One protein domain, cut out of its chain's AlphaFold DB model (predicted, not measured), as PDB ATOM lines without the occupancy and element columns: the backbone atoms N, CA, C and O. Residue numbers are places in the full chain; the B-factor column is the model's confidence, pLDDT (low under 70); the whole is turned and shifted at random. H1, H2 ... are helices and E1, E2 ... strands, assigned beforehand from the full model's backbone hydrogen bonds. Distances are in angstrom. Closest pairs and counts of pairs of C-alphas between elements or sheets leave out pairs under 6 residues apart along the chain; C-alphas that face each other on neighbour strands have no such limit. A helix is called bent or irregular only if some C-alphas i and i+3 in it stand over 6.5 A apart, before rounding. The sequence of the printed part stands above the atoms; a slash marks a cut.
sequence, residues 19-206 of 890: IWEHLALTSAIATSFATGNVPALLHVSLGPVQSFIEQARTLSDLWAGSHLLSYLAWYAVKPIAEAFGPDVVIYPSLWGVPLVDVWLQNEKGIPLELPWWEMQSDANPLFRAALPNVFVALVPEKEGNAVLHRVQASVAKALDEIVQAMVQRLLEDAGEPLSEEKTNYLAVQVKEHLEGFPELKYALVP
ATOM      1  N   ILE A  19      51.982 -47.421  58.025       92.50
ATOM      2  CA  ILE A  19      52.210 -45.988  57.804       92.50
ATOM      3  C   ILE A  19      52.028 -45.588  56.332       92.50
ATOM      4  O   ILE A  19      51.562 -44.493  56.046       92.50
ATOM      5  N   TRP A  20      52.322 -46.483  55.388       90.69
ATOM      6  CA  TRP A  20      52.205 -46.206  53.954       90.69
ATOM      7  C   TRP A  20      50.753 -46.055  53.505       90.69
ATOM      8  O   TRP A  20      50.434 -45.135  52.762       90.69
ATOM      9  N   GLU A  21      49.862 -46.904  54.014       91.06
ATOM     10  CA  GLU A  21      48.417 -46.789  53.768       91.06
ATOM     11  C   GLU A  21      47.866 -45.501  54.384       91.06
ATOM     12  O   GLU A  21      47.110 -44.765  53.756       91.06
ATOM     13  N   HIS A  22      48.320 -45.167  55.592       92.50
ATOM     14  CA  HIS A  22      47.933 -43.921  56.244       92.50
ATOM     15  C   HIS A  22      48.342 -42.680  55.437       92.50
ATOM     16  O   HIS A  22      47.543 -41.757  55.255       92.50
ATOM     17  N   LEU A  23      49.579 -42.664  54.935       93.25
ATOM     18  CA  LEU A  23      50.102 -41.571  54.118       93.25
ATOM     19  C   LEU A  23      49.372 -41.469  52.778       93.25
ATOM     20  O   LEU A  23      49.008 -40.362  52.392       93.25
ATOM     21  N   ALA A  24      49.088 -42.594  52.114       91.75
ATOM     22  CA  ALA A  24      48.318 -42.609  50.872       91.75
ATOM     23  C   ALA A  24      46.908 -42.030  51.078       91.75
ATOM     24  O   ALA A  24      46.464 -41.178  50.314       91.75
ATOM     25  N   LEU A  25      46.215 -42.417  52.155       91.06
ATOM     26  CA  LEU A  25      44.899 -41.861  52.476       91.06
ATOM     27  C   LEU A  25      44.960 -40.360  52.800       91.06
ATOM     28  O   LEU A  25      44.111 -39.593  52.346       91.06
ATOM     29  N   THR A  26      45.966 -39.933  53.565       92.56
ATOM     30  CA  THR A  26      46.169 -38.515  53.901       92.56
ATOM     31  C   THR A  26      46.430 -37.691  52.641       92.56
ATOM     32  O   THR A  26      45.807 -36.649  52.454       92.56
ATOM     33  N   SER A  27      47.292 -38.198  51.754       93.44
ATOM     34  CA  SER A  27      47.585 -37.634  50.431       93.44
ATOM     35  C   SER A  27      46.306 -37.500  49.595       93.44
ATOM     36  O   SER A  27      45.976 -36.408  49.138       93.44
ATOM     37  N   ALA A  28      45.506 -38.568  49.506       91.12
ATOM     38  CA  ALA A  28      44.256 -38.581  48.751       91.12
ATOM     39  C   ALA A  28      43.237 -37.530  49.226       91.12
ATOM     40  O   ALA A  28      42.613 -36.834  48.420       91.12
ATOM     41  N   ILE A  29      43.072 -37.396  50.545       89.88
ATOM     42  CA  ILE A  29      42.172 -36.402  51.143       89.88
ATOM     43  C   ILE A  29      42.718 -34.986  50.913       89.88
ATOM     44  O   ILE A  29      41.964 -34.093  50.518       89.88
ATOM     45  N   ALA A  30      44.025 -34.784  51.105       91.06
ATOM     46  CA  ALA A  30      44.678 -33.494  50.904       91.06
ATOM     47  C   ALA A  30      44.530 -32.986  49.463       91.06
ATOM     48  O   ALA A  30      44.282 -31.796  49.271       91.06
ATOM     49  N   THR A  31      44.582 -33.870  48.460       90.88
ATOM     50  CA  THR A  31      44.343 -33.509  47.052       90.88
ATOM     51  C   THR A  31      42.969 -32.869  46.846       90.88
ATOM     52  O   THR A  31      42.849 -31.872  46.134       90.88
ATOM     53  N   SER A  32      41.928 -33.373  47.515       88.69
ATOM     54  CA  SER A  32      40.590 -32.775  47.428       88.69
ATOM     55  C   SER A  32      40.570 -31.365  48.025       88.69
ATOM     56  O   SER A  32      40.113 -30.427  47.370       88.69
ATOM     57  N   PHE A  33      41.154 -31.182  49.212       86.62
ATOM     58  CA  PHE A  33      41.195 -29.874  49.873       86.62
ATOM     59  C   PHE A  33      42.070 -28.849  49.146       86.62
ATOM     60  O   PHE A  33      41.701 -27.678  49.079       86.62
ATOM     61  N   ALA A  34      43.178 -29.276  48.535       84.19
ATOM     62  CA  ALA A  34      44.063 -28.404  47.763       84.19
ATOM     63  C   ALA A  34      43.360 -27.754  46.557       84.19
ATOM     64  O   ALA A  34      43.711 -26.646  46.160       84.19
ATOM     65  N   THR A  35      42.326 -28.404  46.010       79.00
ATOM     66  CA  THR A  35      41.495 -27.861  44.918       79.00
ATOM     67  C   THR A  35      40.318 -27.001  45.410       79.00
ATOM     68  O   THR A  35      39.475 -26.587  44.613       79.00
ATOM     69  N   GLY A  36      40.227 -26.729  46.718       71.62
ATOM     70  CA  GLY A  36      39.100 -26.011  47.325       71.62
ATOM     71  C   GLY A  36      37.790 -26.811  47.313       71.62
ATOM     72  O   GLY A  36      36.705 -26.226  47.297       71.62
ATOM     73  N   ASN A  37      37.888 -28.143  47.267       79.44
ATOM     74  CA  ASN A  37      36.759 -29.065  47.219       79.44
ATOM     75  C   ASN A  37      36.731 -29.971  48.450       79.44
ATOM     76  O   ASN A  37      37.727 -30.148  49.146       79.44
ATOM     77  N   VAL A  38      35.581 -30.591  48.688       88.88
ATOM     78  CA  VAL A  38      35.475 -31.757  49.568       88.88
ATOM     79  C   VAL A  38      35.632 -33.038  48.737       88.88
ATOM     80  O   VAL A  38      35.408 -33.012  47.518       88.88
ATOM     81  N   PRO A  39      36.055 -34.155  49.351       92.44
ATOM     82  CA  PRO A  39      36.188 -35.417  48.637       92.44
ATOM     83  C   PRO A  39      34.827 -35.979  48.197       92.44
ATOM     84  O   PRO A  39      33.787 -35.733  48.809       92.44
ATOM     85  N   ALA A  40      34.848 -36.796  47.151       94.12
ATOM     86  CA  ALA A  40      33.748 -37.645  46.717       94.12
ATOM     87  C   ALA A  40      34.260 -39.068  46.468       94.12
ATOM     88  O   ALA A  40      35.364 -39.265  45.956       94.12
ATOM     89  N   LEU A  41      33.451 -40.065  46.819       95.31
ATOM     90  CA  LEU A  41      33.733 -41.464  46.518       95.31
ATOM     91  C   LEU A  41      33.276 -41.792  45.105       95.31
ATOM     92  O   LEU A  41      32.080 -41.797  44.815       95.31
ATOM     93  N   LEU A  42      34.240 -42.098  44.248       96.06
ATOM     94  CA  LEU A  42      34.018 -42.602  42.907       96.06
ATOM     95  C   LEU A  42      34.168 -44.124  42.917       96.06
ATOM     96  O   LEU A  42      35.263 -44.640  43.130       96.06
ATOM     97  N   HIS A  43      33.076 -44.840  42.676       95.19
ATOM     98  CA  HIS A  43      33.044 -46.298  42.597       95.19
ATOM     99  C   HIS A  43      32.688 -46.718  41.174       95.19
ATOM    100  O   HIS A  43      31.626 -46.358  40.676       95.19
ATOM    101  N   VAL A  44      33.568 -47.462  40.508       95.00
ATOM    102  CA  VAL A  44      33.426 -47.823  39.092       95.00
ATOM    103  C   VAL A  44      33.570 -49.328  38.921       95.00
ATOM    104  O   VAL A  44      34.382 -49.969  39.582       95.00
ATOM    105  N   SER A  45      32.791 -49.891  38.004       93.56
ATOM    106  CA  SER A  45      32.848 -51.291  37.604       93.56
ATOM    107  C   SER A  45      32.867 -51.409  36.088       93.56
ATOM    108  O   SER A  45      32.005 -50.858  35.407       93.56
ATOM    109  N   LEU A  46      33.800 -52.212  35.587       91.81
ATOM    110  CA  LEU A  46      33.873 -52.672  34.208       91.81
ATOM    111  C   LEU A  46      33.150 -54.019  34.086       91.81
ATOM    112  O   LEU A  46      33.299 -54.892  34.949       91.81
ATOM    113  N   GLY A  47      32.376 -54.209  33.022       85.50
ATOM    114  CA  GLY A  47      31.696 -55.472  32.742       85.50
ATOM    115  C   GLY A  47      31.328 -55.655  31.268       85.50
ATOM    116  O   GLY A  47      31.606 -54.781  30.455       85.50
ATOM    117  N   PRO A  48      30.725 -56.797  30.901       85.00
ATOM    118  CA  PRO A  48      30.591 -58.019  31.699       85.00
ATOM    119  C   PRO A  48      31.917 -58.802  31.818       85.00
ATOM    120  O   PRO A  48      32.656 -58.939  30.846       85.00
ATOM    121  N   VAL A  49      32.206 -59.361  33.003       82.50
ATOM    122  CA  VAL A  49      33.475 -60.073  33.286       82.50
ATOM    123  C   VAL A  49      33.385 -61.570  33.016       82.50
ATOM    124  O   VAL A  49      34.065 -62.079  32.129       82.50
ATOM    125  N   GLN A  50      32.534 -62.289  33.756       78.75
ATOM    126  CA  GLN A  50      32.491 -63.754  33.694       78.75
ATOM    127  C   GLN A  50      32.133 -64.254  32.295       78.75
ATOM    128  O   GLN A  50      32.880 -65.046  31.728       78.75
ATOM    129  N   SER A  51      31.077 -63.713  31.678       80.62
ATOM    130  CA  SER A  51      30.686 -64.110  30.320       80.62
ATOM    131  C   SER A  51      31.750 -63.777  29.266       80.62
ATOM    132  O   SER A  51      31.834 -64.455  28.248       80.62
ATOM    133  N   PHE A  52      32.611 -62.777  29.493       87.00
ATOM    134  CA  PHE A  52      33.747 -62.491  28.614       87.00
ATOM    135  C   PHE A  52      34.900 -63.478  28.795       87.00
ATOM    136  O   PHE A  52      35.455 -63.967  27.806       87.00
ATOM    137  N   ILE A  53      35.256 -63.795  30.040       83.25
ATOM    138  CA  ILE A  53      36.344 -64.728  30.341       83.25
ATOM    139  C   ILE A  53      35.957 -66.143  29.892       83.25
ATOM    140  O   ILE A  53      36.721 -66.771  29.161       83.25
ATOM    141  N   GLU A  54      34.752 -66.604  30.240       81.00
ATOM    142  CA  GLU A  54      34.272 -67.977  30.014       81.00
ATOM    143  C   GLU A  54      34.052 -68.342  28.541       81.00
ATOM    144  O   GLU A  54      34.068 -69.525  28.201       81.00
ATOM    145  N   GLN A  55      33.912 -67.356  27.650       84.12
ATOM    146  CA  GLN A  55      33.919 -67.568  26.199       84.12
ATOM    147  C   GLN A  55      35.325 -67.964  25.724       84.12
ATOM    148  O   GLN A  55      36.079 -67.145  25.193       84.12
ATOM    149  N   ALA A  56      35.705 -69.217  25.962       83.25
ATOM    150  CA  ALA A  56      37.043 -69.740  25.724       83.25
ATOM    151  C   ALA A  56      37.011 -71.226  25.337       83.25
ATOM    152  O   ALA A  56      36.279 -72.025  25.922       83.25
ATOM    153  N   ARG A  57      37.857 -71.612  24.374       79.25
ATOM    154  CA  ARG A  57      38.090 -73.021  24.003       79.25
ATOM    155  C   ARG A  57      39.454 -73.529  24.455       79.25
ATOM    156  O   ARG A  57      39.649 -74.736  24.574       79.25
ATOM    157  N   THR A  58      40.388 -72.616  24.695       78.25
ATOM    158  CA  THR A  58      41.760 -72.890  25.127       78.25
ATOM    159  C   THR A  58      42.104 -72.081  26.380       78.25
ATOM    160  O   THR A  58      41.481 -71.056  26.660       78.25
ATOM    161  N   LEU A  59      43.130 -72.506  27.123       80.25
ATOM    162  CA  LEU A  59      43.651 -71.736  28.262       80.25
ATOM    163  C   LEU A  59      44.196 -70.368  27.823       80.25
ATOM    164  O   LEU A  59      44.089 -69.396  28.565       80.25
ATOM    165  N   SER A  60      44.707 -70.278  26.590       81.62
ATOM    166  CA  SER A  60      45.133 -69.015  25.985       81.62
ATOM    167  C   SER A  60      43.976 -68.012  25.884       81.62
ATOM    168  O   SER A  60      44.168 -66.838  26.193       81.62
ATOM    169  N   ASP A  61      42.772 -68.476  25.528       86.31
ATOM    170  CA  ASP A  61      41.576 -67.625  25.421       86.31
ATOM    171  C   ASP A  61      41.076 -67.167  26.798       86.31
ATOM    172  O   ASP A  61      40.602 -66.039  26.939       86.31
ATOM    173  N   LEU A  62      41.170 -68.037  27.812       85.75
ATOM    174  CA  LEU A  62      40.842 -67.690  29.201       85.75
ATOM    175  C   LEU A  62      41.777 -66.598  29.719       85.75
ATOM    176  O   LEU A  62      41.306 -65.562  30.189       85.75
ATOM    177  N   TRP A  63      43.088 -66.814  29.570       87.94
ATOM    178  CA  TRP A  63      44.103 -65.818  29.896       87.94
ATOM    179  C   TRP A  63      43.832 -64.511  29.154       87.94
ATOM    180  O   TRP A  63      43.826 -63.454  29.772       87.94
ATOM    181  N   ALA A  64      43.547 -64.569  27.848       89.81
ATOM    182  CA  ALA A  64      43.369 -63.366  27.040       89.81
ATOM    183  C   ALA A  64      42.158 -62.563  27.496       89.81
ATOM    184  O   ALA A  64      42.222 -61.341  27.568       89.81
ATOM    185  N   GLY A  65      41.082 -63.262  27.865       90.62
ATOM    186  CA  GLY A  65      39.899 -62.642  28.439       90.62
ATOM    187  C   GLY A  65      40.205 -61.884  29.731       90.62
ATOM    188  O   GLY A  65      39.879 -60.708  29.858       90.62
ATOM    189  N   SER A  66      40.853 -62.563  30.680       88.81
ATOM    190  CA  SER A  66      41.185 -61.995  31.991       88.81
ATOM    191  C   SER A  66      42.205 -60.856  31.883       88.81
ATOM    192  O   SER A  66      42.013 -59.782  32.451       88.81
ATOM    193  N   HIS A  67      43.250 -61.046  31.082       92.00
ATOM    194  CA  HIS A  67      44.319 -60.075  30.907       92.00
ATOM    195  C   HIS A  67      43.861 -58.812  30.177       92.00
ATOM    196  O   HIS A  67      44.216 -57.711  30.590       92.00
ATOM    197  N   LEU A  68      43.059 -58.940  29.115       93.75
ATOM    198  CA  LEU A  68      42.506 -57.777  28.421       93.75
ATOM    199  C   LEU A  68      41.597 -56.962  29.350       93.75
ATOM    200  O   LEU A  68      41.678 -55.739  29.361       93.75
ATOM    201  N   LEU A  69      40.782 -57.616  30.184       92.75
ATOM    202  CA  LEU A  69      39.972 -56.918  31.188       92.75
ATOM    203  C   LEU A  69      40.830 -56.180  32.221       92.75
ATOM    204  O   LEU A  69      40.557 -55.017  32.499       92.75
ATOM    205  N   SER A  70      41.883 -56.816  32.742       92.12
ATOM    206  CA  SER A  70      42.831 -56.169  33.661       92.12
ATOM    207  C   SER A  70      43.552 -54.986  33.003       92.12
ATOM    208  O   SER A  70      43.802 -53.979  33.662       92.12
ATOM    209  N   TYR A  71      43.878 -55.086  31.712       94.94
ATOM    210  CA  TYR A  71      44.473 -53.995  30.944       94.94
ATOM    211  C   TYR A  71      43.486 -52.835  30.772       94.94
ATOM    212  O   TYR A  71      43.819 -51.694  31.068       94.94
ATOM    213  N   LEU A  72      42.239 -53.105  30.378       95.94
ATOM    214  CA  LEU A  72      41.206 -52.071  30.265       95.94
ATOM    215  C   LEU A  72      40.870 -51.439  31.626       95.94
ATOM    216  O   LEU A  72      40.622 -50.239  31.691       95.94
ATOM    217  N   ALA A  73      40.921 -52.209  32.717       95.31
ATOM    218  CA  ALA A  73      40.776 -51.686  34.074       95.31
ATOM    219  C   ALA A  73      41.900 -50.700  34.426       95.31
ATOM    220  O   ALA A  73      41.620 -49.642  34.987       95.31
ATOM    221  N   TRP A  74      43.150 -50.976  34.028       95.81
ATOM    222  CA  TRP A  74      44.236 -50.001  34.161       95.81
ATOM    223  C   TRP A  74      43.933 -48.708  33.402       95.81
ATOM    224  O   TRP A  74      44.030 -47.632  33.982       95.81
ATOM    225  N   TYR A  75      43.496 -48.792  32.144       96.50
ATOM    226  CA  TYR A  75      43.143 -47.603  31.356       96.50
ATOM    227  C   TYR A  75      41.902 -46.869  31.883       96.50
ATOM    228  O   TYR A  75      41.747 -45.678  31.634       96.50
ATOM    229  N   ALA A  76      41.054 -47.531  32.670       96.75
ATOM    230  CA  ALA A  76      39.990 -46.858  33.404       96.75
ATOM    231  C   ALA A  76      40.522 -46.081  34.621       96.75
ATOM    232  O   ALA A  76      40.018 -45.008  34.936       96.75
ATOM    233  N   VAL A  77      41.549 -46.594  35.300       96.94
ATOM    234  CA  VAL A  77      42.137 -45.958  36.490       96.94
ATOM    235  C   VAL A  77      43.164 -44.878  36.128       96.94
ATOM    236  O   VAL A  77      43.249 -43.851  36.804       96.94
ATOM    237  N   LYS A  78      43.924 -45.071  35.047       97.00
ATOM    238  CA  LYS A  78      45.030 -44.205  34.617       97.00
ATOM    239  C   LYS A  78      44.660 -42.709  34.570       97.00
ATOM    240  O   LYS A  78      45.409 -41.932  35.156       97.00
ATOM    241  N   PRO A  79      43.516 -42.269  34.003       97.19
ATOM    242  CA  PRO A  79      43.154 -40.845  33.974       97.19
ATOM    243  C   PRO A  79      42.940 -40.222  35.358       97.19
ATOM    244  O   PRO A  79      43.104 -39.015  35.524       97.19
ATOM    245  N   ILE A  80      42.551 -41.029  36.349       96.19
ATOM    246  CA  ILE A  80      42.397 -40.595  37.742       96.19
ATOM    247  C   ILE A  80      43.782 -40.424  38.364       96.19
ATOM    248  O   ILE A  80      44.071 -39.375  38.937       96.19
ATOM    249  N   ALA A  81      44.653 -41.421  38.185       95.62
ATOM    250  CA  ALA A  81      46.029 -41.375  38.670       95.62
ATOM    251  C   ALA A  81      46.837 -40.228  38.035       95.62
ATOM    252  O   ALA A  81      47.668 -39.615  38.697       95.62
ATOM    253  N   GLU A  82      46.572 -39.898  36.770       95.50
ATOM    254  CA  GLU A  82      47.182 -38.761  36.075       95.50
ATOM    255  C   GLU A  82      46.701 -37.407  36.585       95.50
ATOM    256  O   GLU A  82      47.493 -36.470  36.641       95.50
ATOM    257  N   ALA A  83      45.421 -37.299  36.946       93.75
ATOM    258  CA  ALA A  83      44.849 -36.049  37.429       93.75
ATOM    259  C   ALA A  83      45.227 -35.759  38.888       93.75
ATOM    260  O   ALA A  83      45.487 -34.609  39.234       93.75
ATOM    261  N   PHE A  84      45.245 -36.789  39.739       93.75
ATOM    262  CA  PHE A  84      45.257 -36.618  41.198       93.75
ATOM    263  C   PHE A  84      46.346 -37.418  41.926       93.75
ATOM    264  O   PHE A  84      46.449 -37.337  43.149       93.75
ATOM    265  N   GLY A  85      47.161 -38.180  41.193       92.88
ATOM    266  CA  GLY A  85      48.146 -39.111  41.744       92.88
ATOM    267  C   GLY A  85      47.572 -40.514  41.993       92.88
ATOM    268  O   GLY A  85      46.362 -40.691  42.088       92.88
ATOM    269  N   PRO A  86      48.414 -41.556  42.094       93.25
ATOM    270  CA  PRO A  86      47.947 -42.932  42.284       93.25
ATOM    271  C   PRO A  86      47.316 -43.179  43.666       93.25
ATOM    272  O   PRO A  86      46.478 -44.068  43.800       93.25
ATOM    273  N   ASP A  87      47.677 -42.381  44.675       93.06
ATOM    274  CA  ASP A  87      47.230 -42.552  46.066       93.06
ATOM    275  C   ASP A  87      45.722 -42.344  46.262       93.06
ATOM    276  O   ASP A  87      45.150 -42.871  47.218       93.06
ATOM    277  N   VAL A  88      45.053 -41.615  45.356       94.00
ATOM    278  CA  VAL A  88      43.598 -41.417  45.449       94.00
ATOM    279  C   VAL A  88      42.796 -42.693  45.216       94.00
ATOM    280  O   VAL A  88      41.612 -42.740  45.552       94.00
ATOM    281  N   VAL A  89      43.411 -43.735  44.656       94.81
ATOM    282  CA  VAL A  89      42.768 -45.027  44.426       94.81
ATOM    283  C   VAL A  89      42.857 -45.861  45.705       94.81
ATOM    284  O   VAL A  89      43.910 -46.368  46.079       94.81
ATOM    285  N   ILE A  90      41.724 -46.013  46.392       91.50
ATOM    286  CA  ILE A  90      41.607 -46.812  47.622       91.50
ATOM    287  C   ILE A  90      41.668 -48.310  47.294       91.50
ATOM    288  O   ILE A  90      42.276 -49.096  48.022       91.50
ATOM    289  N   TYR A  91      41.002 -48.711  46.213       89.88
ATOM    290  CA  TYR A  91      40.896 -50.098  45.773       89.88
ATOM    291  C   TYR A  91      40.859 -50.144  44.241       89.88
ATOM    292  O   TYR A  91      40.105 -49.362  43.670       89.88
ATOM    293  N   PRO A  92      41.588 -51.042  43.560       90.44
ATOM    294  CA  PRO A  92      42.687 -51.848  44.084       90.44
ATOM    295  C   PRO A  92      43.896 -50.969  44.447       90.44
ATOM    296  O   PRO A  92      43.990 -49.821  44.028       90.44
ATOM    297  N   SER A  93      44.846 -51.511  45.206       89.44
ATOM    298  CA  SER A  93      46.132 -50.853  45.411       89.44
ATOM    299  C   SER A  93      46.870 -50.816  44.072       89.44
ATOM    300  O   SER A  93      46.822 -51.772  43.301       89.44
ATOM    301  N   LEU A  94      47.540 -49.712  43.761       92.25
ATOM    302  CA  LEU A  94      48.339 -49.601  42.536       92.25
ATOM    303  C   LEU A  94      49.813 -49.954  42.764       92.25
ATOM    304  O   LEU A  94      50.595 -50.027  41.819       92.25
ATOM    305  N   TRP A  95      50.192 -50.204  44.019       88.06
ATOM    306  CA  TRP A  95      51.568 -50.478  44.412       88.06
ATOM    307  C   TRP A  95      52.068 -51.814  43.860       88.06
ATOM    308  O   TRP A  95      51.498 -52.869  44.145       88.06
ATOM    309  N   GLY A  96      53.176 -51.759  43.114       87.12
ATOM    310  CA  GLY A  96      53.848 -52.927  42.536       87.12
ATOM    311  C   GLY A  96      53.067 -53.609  41.412       87.12
ATOM    312  O   GLY A  96      53.381 -54.748  41.062       87.12
ATOM    313  N   VAL A  97      52.027 -52.953  40.883       91.88
ATOM    314  CA  VAL A  97      51.293 -53.440  39.715       91.88
ATOM    315  C   VAL A  97      52.152 -53.172  38.472       91.88
ATOM    316  O   VAL A  97      52.392 -52.008  38.151       91.88
ATOM    317  N   PRO A  98      52.560 -54.202  37.707       91.88
ATOM    318  CA  PRO A  98      53.549 -54.043  36.635       91.88
ATOM    319  C   PRO A  98      53.183 -53.007  35.561       91.88
ATOM    320  O   PRO A  98      54.043 -52.259  35.111       91.88
ATOM    321  N   LEU A  99      51.905 -52.922  35.167       92.56
ATOM    322  CA  LEU A  99      51.436 -51.918  34.198       92.56
ATOM    323  C   LEU A  99      51.545 -50.480  34.728       92.56
ATOM    324  O   LEU A  99      51.780 -49.556  33.951       92.56
ATOM    325  N   VAL A 100      51.385 -50.295  36.040       94.44
ATOM    326  CA  VAL A 100      51.545 -48.993  36.701       94.44
ATOM    327  C   VAL A 100      53.022 -48.631  36.753       94.44
ATOM    328  O   VAL A 100      53.378 -47.511  36.403       94.44
ATOM    329  N   ASP A 101      53.883 -49.585  37.108       93.44
ATOM    330  CA  ASP A 101      55.333 -49.388  37.157       93.44
ATOM    331  C   ASP A 101      55.900 -49.007  35.775       93.44
ATOM    332  O   ASP A 101      56.685 -48.064  35.673       93.44
ATOM    333  N   VAL A 102      55.438 -49.658  34.693       92.12
ATOM    334  CA  VAL A 102      55.773 -49.273  33.304       92.12
ATOM    335  C   VAL A 102      55.366 -47.828  33.024       92.12
ATOM    336  O   VAL A 102      56.145 -47.071  32.454       92.12
ATOM    337  N   TRP A 103      54.149 -47.429  33.401       94.19
ATOM    338  CA  TRP A 103      53.658 -46.066  33.181       94.19
ATOM    339  C   TRP A 103      54.470 -45.030  33.969       94.19
ATOM    340  O   TRP A 103      54.859 -44.002  33.411       94.19
ATOM    341  N   LEU A 104      54.781 -45.311  35.237       94.12
ATOM    342  CA  LEU A 104      55.625 -44.452  36.069       94.12
ATOM    343  C   LEU A 104      57.017 -44.277  35.443       94.12
ATOM    344  O   LEU A 104      57.504 -43.150  35.354       94.12
ATOM    345  N   GLN A 105      57.629 -45.362  34.964       91.12
ATOM    346  CA  GLN A 105      58.956 -45.328  34.350       91.12
ATOM    347  C   GLN A 105      58.956 -44.648  32.976       91.12
ATOM    348  O   GLN A 105      59.693 -43.686  32.765       91.12
ATOM    349  N   ASN A 106      58.115 -45.114  32.051       90.06
ATOM    350  CA  ASN A 106      58.181 -44.732  30.641       90.06
ATOM    351  C   ASN A 106      57.435 -43.433  30.325       90.06
ATOM    352  O   ASN A 106      57.878 -42.671  29.470       90.06
ATOM    353  N   GLU A 107      56.300 -43.173  30.980       92.19
ATOM    354  CA  GLU A 107      55.478 -41.990  30.693       92.19
ATOM    355  C   GLU A 107      55.687 -40.859  31.703       92.19
ATOM    356  O   GLU A 107      55.543 -39.690  31.341       92.19
ATOM    357  N   LYS A 108      56.008 -41.175  32.967       93.50
ATOM    358  CA  LYS A 108      56.259 -40.162  34.013       93.50
ATOM    359  C   LYS A 108      57.740 -39.945  34.331       93.50
ATOM    360  O   LYS A 108      58.052 -39.013  35.065       93.50
ATOM    361  N   GLY A 109      58.644 -40.746  33.763       91.06
ATOM    362  CA  GLY A 109      60.091 -40.573  33.917       91.06
ATOM    363  C   GLY A 109      60.618 -40.880  35.322       91.06
ATOM    364  O   GLY A 109      61.664 -40.361  35.706       91.06
ATOM    365  N   ILE A 110      59.900 -41.688  36.109       91.19
ATOM    366  CA  ILE A 110      60.312 -42.071  37.462       91.19
ATOM    367  C   ILE A 110      61.295 -43.248  37.366       91.19
ATOM    368  O   ILE A 110      60.928 -44.308  36.857       91.19
ATOM    369  N   PRO A 111      62.540 -43.115  37.860       88.44
ATOM    370  CA  PRO A 111      63.524 -44.188  37.782       88.44
ATOM    371  C   PRO A 111      63.161 -45.309  38.764       88.44
ATOM    372  O   PRO A 111      63.396 -45.200  39.966       88.44
ATOM    373  N   LEU A 112      62.573 -46.387  38.244       87.12
ATOM    374  CA  LEU A 112      62.242 -47.588  39.006       87.12
ATOM    375  C   LEU A 112      63.231 -48.714  38.699       87.12
ATOM    376  O   LEU A 112      63.541 -48.991  37.541       87.12
ATOM    377  N   GLU A 113      63.684 -49.404  39.744       85.50
ATOM    378  CA  GLU A 113      64.377 -50.682  39.602       85.50
ATOM    379  C   GLU A 113      63.335 -51.787  39.436       85.50
ATOM    380  O   GLU A 113      62.594 -52.107  40.367       85.50
ATOM    381  N   LEU A 114      63.280 -52.373  38.240       85.50
ATOM    382  CA  LEU A 114      62.325 -53.418  37.883       85.50
ATOM    383  C   LEU A 114      63.094 -54.716  37.581       85.50
ATOM    384  O   LEU A 114      63.426 -54.975  36.427       85.50
ATOM    385  N   PRO A 115      63.376 -55.575  38.582       80.94
ATOM    386  CA  PRO A 115      64.149 -56.811  38.382       80.94
ATOM    387  C   PRO A 115      63.517 -57.781  37.378       80.94
ATOM    388  O   PRO A 115      64.173 -58.668  36.843       80.94
ATOM    389  N   TRP A 116      62.213 -57.640  37.152       82.38
ATOM    390  CA  TRP A 116      61.457 -58.426  36.191       82.38
ATOM    391  C   TRP A 116      61.446 -57.828  34.777       82.38
ATOM    392  O   TRP A 116      60.937 -58.476  33.865       82.38
ATOM    393  N   TRP A 117      62.013 -56.634  34.573       82.62
ATOM    394  CA  TRP A 117      62.006 -55.930  33.288       82.62
ATOM    395  C   TRP A 117      62.680 -56.728  32.181       82.62
ATOM    396  O   TRP A 117      62.174 -56.770  31.069       82.62
ATOM    397  N   GLU A 118      63.773 -57.422  32.490       71.25
ATOM    398  CA  GLU A 118      64.532 -58.210  31.514       71.25
ATOM    399  C   GLU A 118      63.967 -59.624  31.299       71.25
ATOM    400  O   GLU A 118      64.498 -60.386  30.493       71.25
ATOM    401  N   MET A 119      62.893 -60.016  32.000       72.56
ATOM    402  CA  MET A 119      62.311 -61.351  31.843       72.56
ATOM    403  C   MET A 119      61.670 -61.503  30.455       72.56
ATOM    404  O   MET A 119      60.676 -60.849  30.143       72.56
ATOM    405  N   GLN A 120      62.214 -62.424  29.653       64.25
ATOM    406  CA  GLN A 120      61.833 -62.657  28.246       64.25
ATOM    407  C   GLN A 120      60.776 -63.758  28.049       64.25
ATOM    408  O   GLN A 120      60.528 -64.194  26.929       64.25
ATOM    409  N   SER A 121      60.156 -64.238  29.126       65.31
ATOM    410  CA  SER A 121      59.097 -65.250  29.071       65.31
ATOM    411  C   SER A 121      57.790 -64.704  29.627       65.31
ATOM    412  O   SER A 121      57.745 -63.655  30.266       65.31
ATOM    413  N   ASP A 122      56.715 -65.462  29.455       62.84
ATOM    414  CA  ASP A 122      55.421 -65.191  30.072       62.84
ATOM    415  C   ASP A 122      55.427 -65.384  31.607       62.84
ATOM    416  O   ASP A 122      54.401 -65.207  32.267       62.84
ATOM    417  N   ALA A 123      56.576 -65.717  32.206       67.50
ATOM    418  CA  ALA A 123      56.840 -65.558  33.635       67.50
ATOM    419  C   ALA A 123      57.048 -64.086  34.051       67.50
ATOM    420  O   ALA A 123      57.094 -63.794  35.251       67.50
ATOM    421  N   ASN A 124      57.173 -63.172  33.080       80.25
ATOM    422  CA  ASN A 124      57.187 -61.733  33.311       80.25
ATOM    423  C   ASN A 124      55.838 -61.297  33.936       80.25
ATOM    424  O   ASN A 124      54.779 -61.598  33.372       80.25
ATOM    425  N   PRO A 125      55.843 -60.598  35.089       85.44
ATOM    426  CA  PRO A 125      54.635 -60.151  35.781       85.44
ATOM    427  C   PRO A 125      53.678 -59.311  34.927       85.44
ATOM    428  O   PRO A 125      52.490 -59.290  35.233       85.44
ATOM    429  N   LEU A 126      54.153 -58.674  33.849       88.00
ATOM    430  CA  LEU A 126      53.304 -57.934  32.910       88.00
ATOM    431  C   LEU A 126      52.213 -58.786  32.266       88.00
ATOM    432  O   LEU A 126      51.188 -58.234  31.903       88.00
ATOM    433  N   PHE A 127      52.409 -60.103  32.146       86.06
ATOM    434  CA  PHE A 127      51.411 -61.021  31.589       86.06
ATOM    435  C   PHE A 127      50.405 -61.527  32.630       86.06
ATOM    436  O   PHE A 127      49.641 -62.454  32.350       86.06
ATOM    437  N   ARG A 128      50.394 -60.968  33.845       84.75
ATOM    438  CA  ARG A 128      49.454 -61.348  34.904       84.75
ATOM    439  C   ARG A 128      48.303 -60.353  34.962       84.75
ATOM    440  O   ARG A 128      48.503 -59.147  35.063       84.75
ATOM    441  N   ALA A 129      47.085 -60.882  34.945       84.75
ATOM    442  CA  ALA A 129      45.873 -60.102  35.149       84.75
ATOM    443  C   ALA A 129      45.720 -59.770  36.641       84.75
ATOM    444  O   ALA A 129      45.118 -60.545  37.374       84.75
ATOM    445  N   ALA A 130      46.327 -58.669  37.084       80.56
ATOM    446  CA  ALA A 130      46.427 -58.319  38.501       80.56
ATOM    447  C   ALA A 130      45.412 -57.268  38.968       80.56
ATOM    448  O   ALA A 130      45.230 -57.096  40.169       80.56
ATOM    449  N   LEU A 131      44.777 -56.538  38.044       88.81
ATOM    450  CA  LEU A 131      43.819 -55.495  38.394       88.81
ATOM    451  C   LEU A 131      42.384 -56.029  38.307       88.81
ATOM    452  O   LEU A 131      41.989 -56.524  37.244       88.81
ATOM    453  N   PRO A 132      41.581 -55.904  39.380       88.19
ATOM    454  CA  PRO A 132      40.166 -56.236  39.342       88.19
ATOM    455  C   PRO A 132      39.390 -55.292  38.420       88.19
ATOM    456  O   PRO A 132      39.804 -54.180  38.098       88.19
ATOM    457  N   ASN A 133      38.190 -55.722  38.048       89.06
ATOM    458  CA  ASN A 133      37.267 -54.946  37.224       89.06
ATOM    459  C   ASN A 133      36.490 -53.872  38.009       89.06
ATOM    460  O   ASN A 133      35.621 -53.219  37.436       89.06
ATOM    461  N   VAL A 134      36.734 -53.727  39.312       90.19
ATOM    462  CA  VAL A 134      36.083 -52.746  40.186       90.19
ATOM    463  C   VAL A 134      37.156 -51.915  40.863       90.19
ATOM    464  O   VAL A 134      38.124 -52.473  41.380       90.19
ATOM    465  N   PHE A 135      36.964 -50.600  40.900       93.19
ATOM    466  CA  PHE A 135      37.838 -49.700  41.638       93.19
ATOM    467  C   PHE A 135      37.057 -48.615  42.383       93.19
ATOM    468  O   PHE A 135      35.953 -48.229  41.995       93.19
ATOM    469  N   VAL A 136      37.648 -48.134  43.473       93.88
ATOM    470  CA  VAL A 136      37.140 -47.082  44.350       93.88
ATOM    471  C   VAL A 136      38.227 -46.025  44.504       93.88
ATOM    472  O   VAL A 136      39.349 -46.352  44.892       93.88
ATOM    473  N   ALA A 137      37.891 -44.766  44.242       95.50
ATOM    474  CA  ALA A 137      38.798 -43.632  44.376       95.50
ATOM    475  C   ALA A 137      38.161 -42.470  45.155       95.50
ATOM    476  O   ALA A 137      36.940 -42.300  45.141       95.50
ATOM    477  N   LEU A 138      38.993 -41.665  45.816       94.44
ATOM    478  CA  LEU A 138      38.619 -40.374  46.400       94.44
ATOM    479  C   LEU A 138      38.991 -39.257  45.433       94.44
ATOM    480  O   LEU A 138      40.164 -38.974  45.231       94.44
ATOM    481  N   VAL A 139      37.997 -38.608  44.841       94.94
ATOM    482  CA  VAL A 139      38.219 -37.530  43.870       94.94
ATOM    483  C   VAL A 139      37.683 -36.204  44.404       94.94
ATOM    484  O   VAL A 139      36.723 -36.217  45.178       94.94
ATOM    485  N   PRO A 140      38.235 -35.053  43.986       94.56
ATOM    486  CA  PRO A 140      37.603 -33.766  44.248       94.56
ATOM    487  C   PRO A 140      36.187 -33.738  43.658       94.56
ATOM    488  O   PRO A 140      36.004 -33.992  42.466       94.56
ATOM    489  N   GLU A 141      35.175 -33.421  44.471       92.56
ATOM    490  CA  GLU A 141      33.760 -33.526  44.079       92.56
ATOM    491  C   GLU A 141      33.435 -32.823  42.754       92.56
ATOM    492  O   GLU A 141      32.830 -33.422  41.861       92.56
ATOM    493  N   LYS A 142      33.876 -31.568  42.596       92.12
ATOM    494  CA  LYS A 142      33.578 -30.758  41.403       92.12
ATOM    495  C   LYS A 142      34.225 -31.302  40.129       92.12
ATOM    496  O   LYS A 142      33.746 -31.014  39.036       92.12
ATOM    497  N   GLU A 143      35.281 -32.100  40.255       93.25
ATOM    498  CA  GLU A 143      35.977 -32.710  39.122       93.25
ATOM    499  C   GLU A 143      35.498 -34.133  38.813       93.25
ATOM    500  O   GLU A 143      35.841 -34.669  37.758       93.25
ATOM    501  N   GLY A 144      34.679 -34.743  39.679       91.50
ATOM    502  CA  GLY A 144      34.268 -36.143  39.556       91.50
ATOM    503  C   GLY A 144      33.645 -36.485  38.197       91.50
ATOM    504  O   GLY A 144      34.056 -37.454  37.559       91.50
ATOM    505  N   ASN A 145      32.724 -35.651  37.699       93.38
ATOM    506  CA  ASN A 145      32.099 -35.847  36.382       93.38
ATOM    507  C   ASN A 145      33.092 -35.668  35.222       93.38
ATOM    508  O   ASN A 145      33.093 -36.450  34.273       93.38
ATOM    509  N   ALA A 146      33.969 -34.663  35.301       95.00
ATOM    510  CA  ALA A 146      34.975 -34.425  34.269       95.00
ATOM    511  C   ALA A 146      35.970 -35.594  34.186       95.00
ATOM    512  O   ALA A 146      36.295 -36.058  33.092       95.00
ATOM    513  N   VAL A 147      36.405 -36.120  35.336       94.81
ATOM    514  CA  VAL A 147      37.238 -37.325  35.399       94.81
ATOM    515  C   VAL A 147      36.509 -38.533  34.824       94.81
ATOM    516  O   VAL A 147      37.105 -39.257  34.037       94.81
ATOM    517  N   LEU A 148      35.229 -38.733  35.146       94.44
ATOM    518  CA  LEU A 148      34.434 -39.849  34.626       94.44
ATOM    519  C   LEU A 148      34.376 -39.862  33.094       94.44
ATOM    520  O   LEU A 148      34.574 -40.912  32.482       94.44
ATOM    521  N   HIS A 149      34.196 -38.700  32.463       95.56
ATOM    522  CA  HIS A 149      34.265 -38.593  31.005       95.56
ATOM    523  C   HIS A 149      35.655 -38.946  30.458       95.56
ATOM    524  O   HIS A 149      35.754 -39.646  29.449       95.56
ATOM    525  N   ARG A 150      36.737 -38.533  31.138       97.19
ATOM    526  CA  ARG A 150      38.107 -38.939  30.772       97.19
ATOM    527  C   ARG A 150      38.319 -40.447  30.913       97.19
ATOM    528  O   ARG A 150      38.962 -41.036  30.052       97.19
ATOM    529  N   VAL A 151      37.756 -41.074  31.948       96.69
ATOM    530  CA  VAL A 151      37.784 -42.533  32.154       96.69
ATOM    531  C   VAL A 151      37.098 -43.255  30.995       96.69
ATOM    532  O   VAL A 151      37.704 -44.122  30.370       96.69
ATOM    533  N   GLN A 152      35.869 -42.857  30.653       95.12
ATOM    534  CA  GLN A 152      35.124 -43.439  29.531       95.12
ATOM    535  C   GLN A 152      35.874 -43.280  28.205       95.12
ATOM    536  O   GLN A 152      36.031 -44.250  27.463       95.12
ATOM    537  N   ALA A 153      36.389 -42.078  27.929       96.81
ATOM    538  CA  ALA A 153      37.155 -41.800  26.719       96.81
ATOM    539  C   ALA A 153      38.464 -42.602  26.660       96.81
ATOM    540  O   ALA A 153      38.818 -43.103  25.597       96.81
ATOM    541  N   SER A 154      39.170 -42.759  27.785       97.62
ATOM    542  CA  SER A 154      40.429 -43.508  27.847       97.62
ATOM    543  C   SER A 154      40.226 -44.995  27.559       97.62
ATOM    544  O   SER A 154      40.948 -45.562  26.742       97.62
ATOM    545  N   VAL A 155      39.196 -45.610  28.150       96.69
ATOM    546  CA  VAL A 155      38.855 -47.020  27.894       96.69
ATOM    547  C   VAL A 155      38.399 -47.225  26.450       96.69
ATOM    548  O   VAL A 155      38.853 -48.165  25.798       96.69
ATOM    549  N   ALA A 156      37.541 -46.341  25.929       95.12
ATOM    550  CA  ALA A 156      37.080 -46.410  24.543       95.12
ATOM    551  C   ALA A 156      38.244 -46.269  23.552       95.12
ATOM    552  O   ALA A 156      38.347 -47.060  22.618       95.12
ATOM    553  N   LYS A 157      39.152 -45.316  23.796       97.00
ATOM    554  CA  LYS A 157      40.359 -45.112  22.990       97.00
ATOM    555  C   LYS A 157      41.274 -46.335  23.027       97.00
ATOM    556  O   LYS A 157      41.694 -46.799  21.977       97.00
ATOM    557  N   ALA A 158      41.545 -46.882  24.214       96.38
ATOM    558  CA  ALA A 158      42.388 -48.065  24.357       96.38
ATOM    559  C   ALA A 158      41.805 -49.276  23.612       96.38
ATOM    560  O   ALA A 158      42.542 -50.012  22.965       96.38
ATOM    561  N   LEU A 159      40.485 -49.482  23.672       95.69
ATOM    562  CA  LEU A 159      39.837 -50.558  22.925       95.69
ATOM    563  C   LEU A 159      39.894 -50.323  21.411       95.69
ATOM    564  O   LEU A 159      40.194 -51.261  20.676       95.69
ATOM    565  N   ASP A 160      39.618 -49.100  20.956       95.69
ATOM    566  CA  ASP A 160      39.662 -48.744  19.537       95.69
ATOM    567  C   ASP A 160      41.066 -48.965  18.956       95.69
ATOM    568  O   ASP A 160      41.196 -49.641  17.942       95.69
ATOM    569  N   GLU A 161      42.126 -48.548  19.655       96.06
ATOM    570  CA  GLU A 161      43.517 -48.801  19.246       96.06
ATOM    571  C   GLU A 161      43.813 -50.300  19.047       96.06
ATOM    572  O   GLU A 161      44.469 -50.686  18.075       96.06
ATOM    573  N   ILE A 162      43.302 -51.166  19.931       96.19
ATOM    574  CA  ILE A 162      43.466 -52.623  19.803       96.19
ATOM    575  C   ILE A 162      42.642 -53.157  18.622       96.19
ATOM    576  O   ILE A 162      43.116 -54.023  17.885       96.19
ATOM    577  N   VAL A 163      41.417 -52.657  18.424       96.31
ATOM    578  CA  VAL A 163      40.539 -53.061  17.315       96.31
ATOM    579  C   VAL A 163      41.143 -52.675  15.968       96.31
ATOM    580  O   VAL A 163      41.199 -53.527  15.081       96.31
ATOM    581  N   GLN A 164      41.637 -51.446  15.818       95.88
ATOM    582  CA  GLN A 164      42.285 -50.996  14.585       95.88
ATOM    583  C   GLN A 164      43.520 -51.851  14.274       95.88
ATOM    584  O   GLN A 164      43.652 -52.363  13.162       95.88
ATOM    585  N   ALA A 165      44.369 -52.108  15.276       95.88
ATOM    586  CA  ALA A 165      45.532 -52.980  15.116       95.88
ATOM    587  C   ALA A 165      45.141 -54.419  14.730       95.88
ATOM    588  O   ALA A 165      45.791 -55.036  13.886       95.88
ATOM    589  N   MET A 166      44.063 -54.952  15.313       96.25
ATOM    590  CA  MET A 166      43.544 -56.276  14.975       96.25
ATOM    591  C   MET A 166      43.054 -56.332  13.528       96.25
ATOM    592  O   MET A 166      43.388 -57.276  12.818       96.25
ATOM    593  N   VAL A 167      42.251 -55.357  13.093       96.81
ATOM    594  CA  VAL A 167      41.693 -55.315  11.731       96.81
ATOM    595  C   VAL A 167      42.811 -55.197  10.700       96.81
ATOM    596  O   VAL A 167      42.820 -55.958   9.734       96.81
ATOM    597  N   GLN A 168      43.781 -54.313  10.941       95.69
ATOM    598  CA  GLN A 168      44.955 -54.178  10.085       95.69
ATOM    599  C   GLN A 168      45.706 -55.512   9.977       95.69
ATOM    600  O   GLN A 168      45.923 -56.013   8.874       95.69
ATOM    601  N   ARG A 169      46.024 -56.140  11.119       94.62
ATOM    602  CA  ARG A 169      46.736 -57.423  11.139       94.62
ATOM    603  C   ARG A 169      45.947 -58.543  10.460       94.62
ATOM    604  O   ARG A 169      46.546 -59.405   9.824       94.62
ATOM    605  N   LEU A 170      44.619 -58.548  10.591       95.00
ATOM    606  CA  LEU A 170      43.739 -59.545   9.980       95.00
ATOM    607  C   LEU A 170      43.800 -59.480   8.447       95.00
ATOM    608  O   LEU A 170      43.890 -60.522   7.802       95.00
ATOM    609  N   LEU A 171      43.774 -58.271   7.876       95.00
ATOM    610  CA  LEU A 171      43.889 -58.056   6.430       95.00
ATOM    611  C   LEU A 171      45.285 -58.433   5.918       95.00
ATOM    612  O   LEU A 171      45.397 -59.193   4.956       95.00
ATOM    613  N   GLU A 172      46.337 -57.977   6.603       94.12
ATOM    614  CA  GLU A 172      47.731 -58.284   6.257       94.12
ATOM    615  C   GLU A 172      48.002 -59.796   6.259       94.12
ATOM    616  O   GLU A 172      48.531 -60.342   5.288       94.12
ATOM    617  N   ASP A 173      47.601 -60.504   7.321       92.69
ATOM    618  CA  ASP A 173      47.812 -61.950   7.427       92.69
ATOM    619  C   ASP A 173      46.987 -62.750   6.408       92.69
ATOM    620  O   ASP A 173      47.411 -63.842   6.024       92.69
ATOM    621  N   ALA A 174      45.843 -62.216   5.965       91.06
ATOM    622  CA  ALA A 174      44.993 -62.814   4.936       91.06
ATOM    623  C   ALA A 174      45.446 -62.497   3.498       91.06
ATOM    624  O   ALA A 174      44.817 -62.983   2.552       91.06
ATOM    625  N   GLY A 175      46.508 -61.697   3.327       91.50
ATOM    626  CA  GLY A 175      47.012 -61.264   2.023       91.50
ATOM    627  C   GLY A 175      46.096 -60.271   1.301       91.50
ATOM    628  O   GLY A 175      46.125 -60.196   0.074       91.50
ATOM    629  N   GLU A 176      45.259 -59.545   2.041       91.44
ATOM    630  CA  GLU A 176      44.329 -58.551   1.503       91.44
ATOM    631  C   GLU A 176      44.958 -57.150   1.496       91.44
ATOM    632  O   GLU A 176      45.632 -56.779   2.460       91.44
ATOM    633  N   PRO A 177      44.747 -56.334   0.445       88.88
ATOM    634  CA  PRO A 177      45.227 -54.963   0.440       88.88
ATOM    635  C   PRO A 177      44.530 -54.147   1.530       88.88
ATOM    636  O   PRO A 177      43.309 -54.211   1.703       88.88
ATOM    637  N   LEU A 178      45.313 -53.327   2.228       89.75
ATOM    638  CA  LEU A 178      44.820 -52.360   3.203       89.75
ATOM    639  C   LEU A 178      44.104 -51.211   2.475       89.75
ATOM    640  O   LEU A 178      44.712 -50.195   2.147       89.75
ATOM    641  N   SER A 179      42.814 -51.392   2.184       92.06
ATOM    642  CA  SER A 179      41.937 -50.330   1.686       92.06
ATOM    643  C   SER A 179      41.093 -49.738   2.813       92.06
ATOM    644  O   SER A 179      40.720 -50.429   3.768       92.06
ATOM    645  N   GLU A 180      40.762 -48.453   2.691       91.56
ATOM    646  CA  GLU A 180      39.895 -47.755   3.645       91.56
ATOM    647  C   GLU A 180      38.508 -48.415   3.729       91.56
ATOM    648  O   GLU A 180      37.982 -48.621   4.818       91.56
ATOM    649  N   GLU A 181      37.960 -48.854   2.591       93.38
ATOM    650  CA  GLU A 181      36.676 -49.560   2.510       93.38
ATOM    651  C   GLU A 181      36.657 -50.849   3.350       93.38
ATOM    652  O   GLU A 181      35.788 -51.017   4.208       93.38
ATOM    653  N   LYS A 182      37.633 -51.750   3.155       92.06
ATOM    654  CA  LYS A 182      37.693 -53.041   3.867       92.06
ATOM    655  C   LYS A 182      37.978 -52.859   5.353       92.06
ATOM    656  O   LYS A 182      37.375 -53.541   6.184       92.06
ATOM    657  N   THR A 183      38.866 -51.922   5.682       93.00
ATOM    658  CA  THR A 183      39.223 -51.594   7.067       93.00
ATOM    659  C   THR A 183      38.005 -51.068   7.819       93.00
ATOM    660  O   THR A 183      37.646 -51.615   8.862       93.00
ATOM    661  N   ASN A 184      37.301 -50.083   7.249       93.88
ATOM    662  CA  ASN A 184      36.092 -49.524   7.849       93.88
ATOM    663  C   ASN A 184      34.979 -50.575   7.962       93.88
ATOM    664  O   ASN A 184      34.345 -50.677   9.011       93.88
ATOM    665  N   TYR A 185      34.779 -51.409   6.937       93.94
ATOM    666  CA  TYR A 185      33.758 -52.463   6.961       93.94
ATOM    667  C   TYR A 185      33.987 -53.494   8.078       93.94
ATOM    668  O   TYR A 185      33.049 -53.892   8.775       93.94
ATOM    669  N   LEU A 186      35.234 -53.927   8.288       94.75
ATOM    670  CA  LEU A 186      35.577 -54.833   9.385       94.75
ATOM    671  C   LEU A 186      35.495 -54.137  10.747       94.75
ATOM    672  O   LEU A 186      34.954 -54.718  11.687       94.75
ATOM    673  N   ALA A 187      35.990 -52.902  10.867       93.88
ATOM    674  CA  ALA A 187      35.951 -52.144  12.116       93.88
ATOM    675  C   ALA A 187      34.511 -51.911  12.601       93.88
ATOM    676  O   ALA A 187      34.232 -52.092  13.787       93.88
ATOM    677  N   VAL A 188      33.579 -51.600  11.691       93.50
ATOM    678  CA  VAL A 188      32.146 -51.470  12.003       93.50
ATOM    679  C   VAL A 188      31.576 -52.791  12.523       93.50
ATOM    680  O   VAL A 188      31.027 -52.809  13.622       93.50
ATOM    681  N   GLN A 189      31.799 -53.910  11.822       93.12
ATOM    682  CA  GLN A 189      31.354 -55.231  12.296       93.12
ATOM    683  C   GLN A 189      31.940 -55.587  13.670       93.12
ATOM    684  O   GLN A 189      31.268 -56.172  14.518       93.12
ATOM    685  N   VAL A 190      33.220 -55.288  13.912       94.62
ATOM    686  CA  VAL A 190      33.857 -55.556  15.209       94.62
ATOM    687  C   VAL A 190      33.222 -54.699  16.299       94.62
ATOM    688  O   VAL A 190      32.924 -55.227  17.369       94.62
ATOM    689  N   LYS A 191      32.969 -53.417  16.027       91.50
ATOM    690  CA  LYS A 191      32.320 -52.500  16.964       91.50
ATOM    691  C   LYS A 191      30.897 -52.943  17.306       91.50
ATOM    692  O   LYS A 191      30.550 -52.949  18.481       91.50
ATOM    693  N   GLU A 192      30.123 -53.398  16.322       90.94
ATOM    694  CA  GLU A 192      28.809 -54.014  16.543       90.94
ATOM    695  C   GLU A 192      28.926 -55.249  17.447       90.94
ATOM    696  O   GLU A 192      28.254 -55.347  18.469       90.94
ATOM    697  N   HIS A 193      29.865 -56.154  17.152       91.81
ATOM    698  CA  HIS A 193      30.107 -57.352  17.963       91.81
ATOM    699  C   HIS A 193      30.590 -57.069  19.397       91.81
ATOM    700  O   HIS A 193      30.469 -57.950  20.263       91.81
ATOM    701  N   LEU A 194      31.177 -55.894  19.633       90.44
ATOM    702  CA  LEU A 194      31.641 -55.408  20.932       90.44
ATOM    703  C   LEU A 194      30.607 -54.522  21.640       90.44
ATOM    704  O   LEU A 194      30.902 -54.037  22.728       90.44
ATOM    705  N   GLU A 195      29.405 -54.332  21.089       87.50
ATOM    706  CA  GLU A 195      28.366 -53.562  21.772       87.50
ATOM    707  C   GLU A 195      28.113 -54.111  23.190       87.50
ATOM    708  O   GLU A 195      28.049 -55.325  23.422       87.50
ATOM    709  N   GLY A 196      28.047 -53.198  24.165       82.00
ATOM    710  CA  GLY A 196      27.956 -53.536  25.587       82.00
ATOM    711  C   GLY A 196      29.262 -54.053  26.211       82.00
ATOM    712  O   GLY A 196      29.224 -54.610  27.309       82.00
ATOM    713  N   PHE A 197      30.415 -53.912  25.544       88.94
ATOM    714  CA  PHE A 197      31.721 -54.290  26.088       88.94
ATOM    715  C   PHE A 197      32.853 -53.293  25.737       88.94
ATOM    716  O   PHE A 197      33.086 -53.027  24.560       88.94
ATOM    717  N   PRO A 198      33.654 -52.845  26.724       89.94
ATOM    718  CA  PRO A 198      33.383 -52.906  28.154       89.94
ATOM    719  C   PRO A 198      32.315 -51.871  28.526       89.94
ATOM    720  O   PRO A 198      32.380 -50.704  28.153       89.94
ATOM    721  N   GLU A 199      31.338 -52.296  29.310       89.56
ATOM    722  CA  GLU A 199      30.380 -51.412  29.950       89.56
ATOM    723  C   GLU A 199      30.980 -50.847  31.243       89.56
ATOM    724  O   GLU A 199      31.433 -51.596  32.115       89.56
ATOM    725  N   LEU A 200      30.971 -49.518  31.370       92.31
ATOM    726  CA  LEU A 200      31.379 -48.797  32.572       92.31
ATOM    727  C   LEU A 200      30.136 -48.360  33.347       92.31
ATOM    728  O   LEU A 200      29.429 -47.442  32.933       92.31
ATOM    729  N   LYS A 201      29.891 -48.985  34.499       93.56
ATOM    730  CA  LYS A 201      28.895 -48.522  35.475       93.56
ATOM    731  C   LYS A 201      29.616 -47.840  36.633       93.56
ATOM    732  O   LYS A 201      30.673 -48.308  37.054       93.56
ATOM    733  N   TYR A 202      29.056 -46.754  37.157       94.81
ATOM    734  CA  TYR A 202      29.689 -45.986  38.224       94.81
ATOM    735  C   TYR A 202      28.680 -45.392  39.211       94.81
ATOM    736  O   TYR A 202      27.497 -45.258  38.905       94.81
ATOM    737  N   ALA A 203      29.179 -45.010  40.382       95.44
ATOM    738  CA  ALA A 203      28.507 -44.183  41.371       95.44
ATOM    739  C   ALA A 203      29.488 -43.115  41.879       95.44
ATOM    740  O   ALA A 203      30.655 -43.416  42.134       95.44
ATOM    741  N   LEU A 204      29.015 -41.875  42.017       95.56
ATOM    742  CA  LEU A 204      29.770 -40.755  42.579       95.56
ATOM    743  C   LEU A 204      29.010 -40.224  43.796       95.56
ATOM    744  O   LEU A 204      27.919 -39.674  43.646       95.56
ATOM    745  N   VAL A 205      29.566 -40.410  44.993       95.19
ATOM    746  CA  VAL A 205      28.927 -40.033  46.263       95.19
ATOM    747  C   VAL A 205      29.734 -38.915  46.935       95.19
ATOM    748  O   VAL A 205      30.842 -39.176  47.412       95.19
ATOM    749  N   PRO A 206      29.226 -37.671  46.970       93.06
ATOM    750  CA  PRO A 206      29.951 -36.536  47.536       93.06
ATOM    751  C   PRO A 206      29.903 -36.504  49.066       93.06
ATOM    752  O   PRO A 206      28.923 -36.931  49.677       93.06
TER     753      PRO A 206
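AT A GLANCE: This is residues 19 to 206 of the 890 residues of the protein "DUF3692 domain-containing protein" of Thermoanaerobaculum aquaticum (UniProt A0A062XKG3). A strongly twisted sheet of four strands has two long helices, H3 and H5, crossing each other over one face, with another helix, H1, over E2 and E3 on the other. H5 runs on well past the sheet and H6 folds back on its far part, while H4 and the long loop after it bulge out to one side, where residues 118 to 123 stick out. The printed part has 188 residues, with six named helices and four named strands in the order H1 E1 H2 H3 E2 H4 E3 H5 H6 E4; the sheet runs E2 E3 E1 E4, antiparallel throughout, and the class is mixed. The whole is compact, with a radius of gyration of the C-alphas of 18.6 A, and only just elongated, spanning 57 by 38 by 31 A.

HOW THE PARTS SIT: H1, residues 19 to 34, is on the sheet formed by E2, residues 89 to 91, E3, residues 134 to 140, E1, residues 39 to 47, and E4, residues 199 to 206. H1 lies over E2 and E3 at a height of 9.6 A over the sheet; its closest C-alphas to E3 are those of Ser 32 and Pro 140, 4.5 A apart. E1 is antiparallel to E4, with N 43 and O 203 2.9 A apart, and to E3, with N 42 and O 137 2.9 A apart, both within hydrogen-bond range. H2, residues 50 to 54, touches residues 61 to 66 of H3, residues 59 to 84; the closest C-alphas, those of Ile 53 and Gly 65, are 4.5 A apart. H3 has a kink of 28 degrees near residue 77 and is only just irregular, with C-alphas 76 and 79 6.8 A apart. H3 is the hub, touching three helices. E2 is antiparallel to E3, with N 90 and O 136 2.8 A apart. H4, residues 98 to 106, only just touches H3, with 3 pairs of C-alphas within 8 A; the closest are those of Trp 74 and Leu 99, 7.5 A apart. H5, residues 141 to 173, is irregular, with C-alphas 142 and 145 7.3 A apart. It touches H3 at a steep tilt of 38 degrees, opposite ways; the closest C-alphas are those of Ala 76 and Val 151, 5.0 A apart. H3 and H5 are on the same face of the sheet, at heights of 9.6 A and 10.0 A; with H1 on the other face there are three layers, helices on both faces of a sheet. H6, residues 180 to 193, touches residues 163 to 171 of H5 at a steep tilt of 56 degrees; the closest C-alphas, those of Val 167 and Thr 183, are 6.5 A apart. E1, H2 H3, E2 and E3, H5 H6, E4 are split strand-helix-strand units, each with another strand between its two strands, and both crossovers are right-handed. Every O i to N i+4 pair is within hydrogen-bond range in H2, H4 and H6; in H1 11 of 12 are, in H3 20 of 22 and in H5 27 of 29.

IN THESE COORDINATES: H1 begins at C-alpha 19, (52.210, -45.988, 57.804), and is 21.8 A long; E1 is 26.0 A long. H3 is 37.5 A long. H5, the longest helix, runs 48.5 A to C-alpha 173 at (47.812, -61.950, 7.427). E4, 23.0 A long, ends at C-alpha 206, (29.951, -36.536, 47.536).

THE WHOLE: The two C-alphas farthest apart, those of Ile 19 and Pro 177, are 58.5 A apart. The printed part has no cut. The link from H4 to E3, residues 107 to 133, is long. Mean pLDDT of the printed part is 90.4; residues 120 to 123 are under 70.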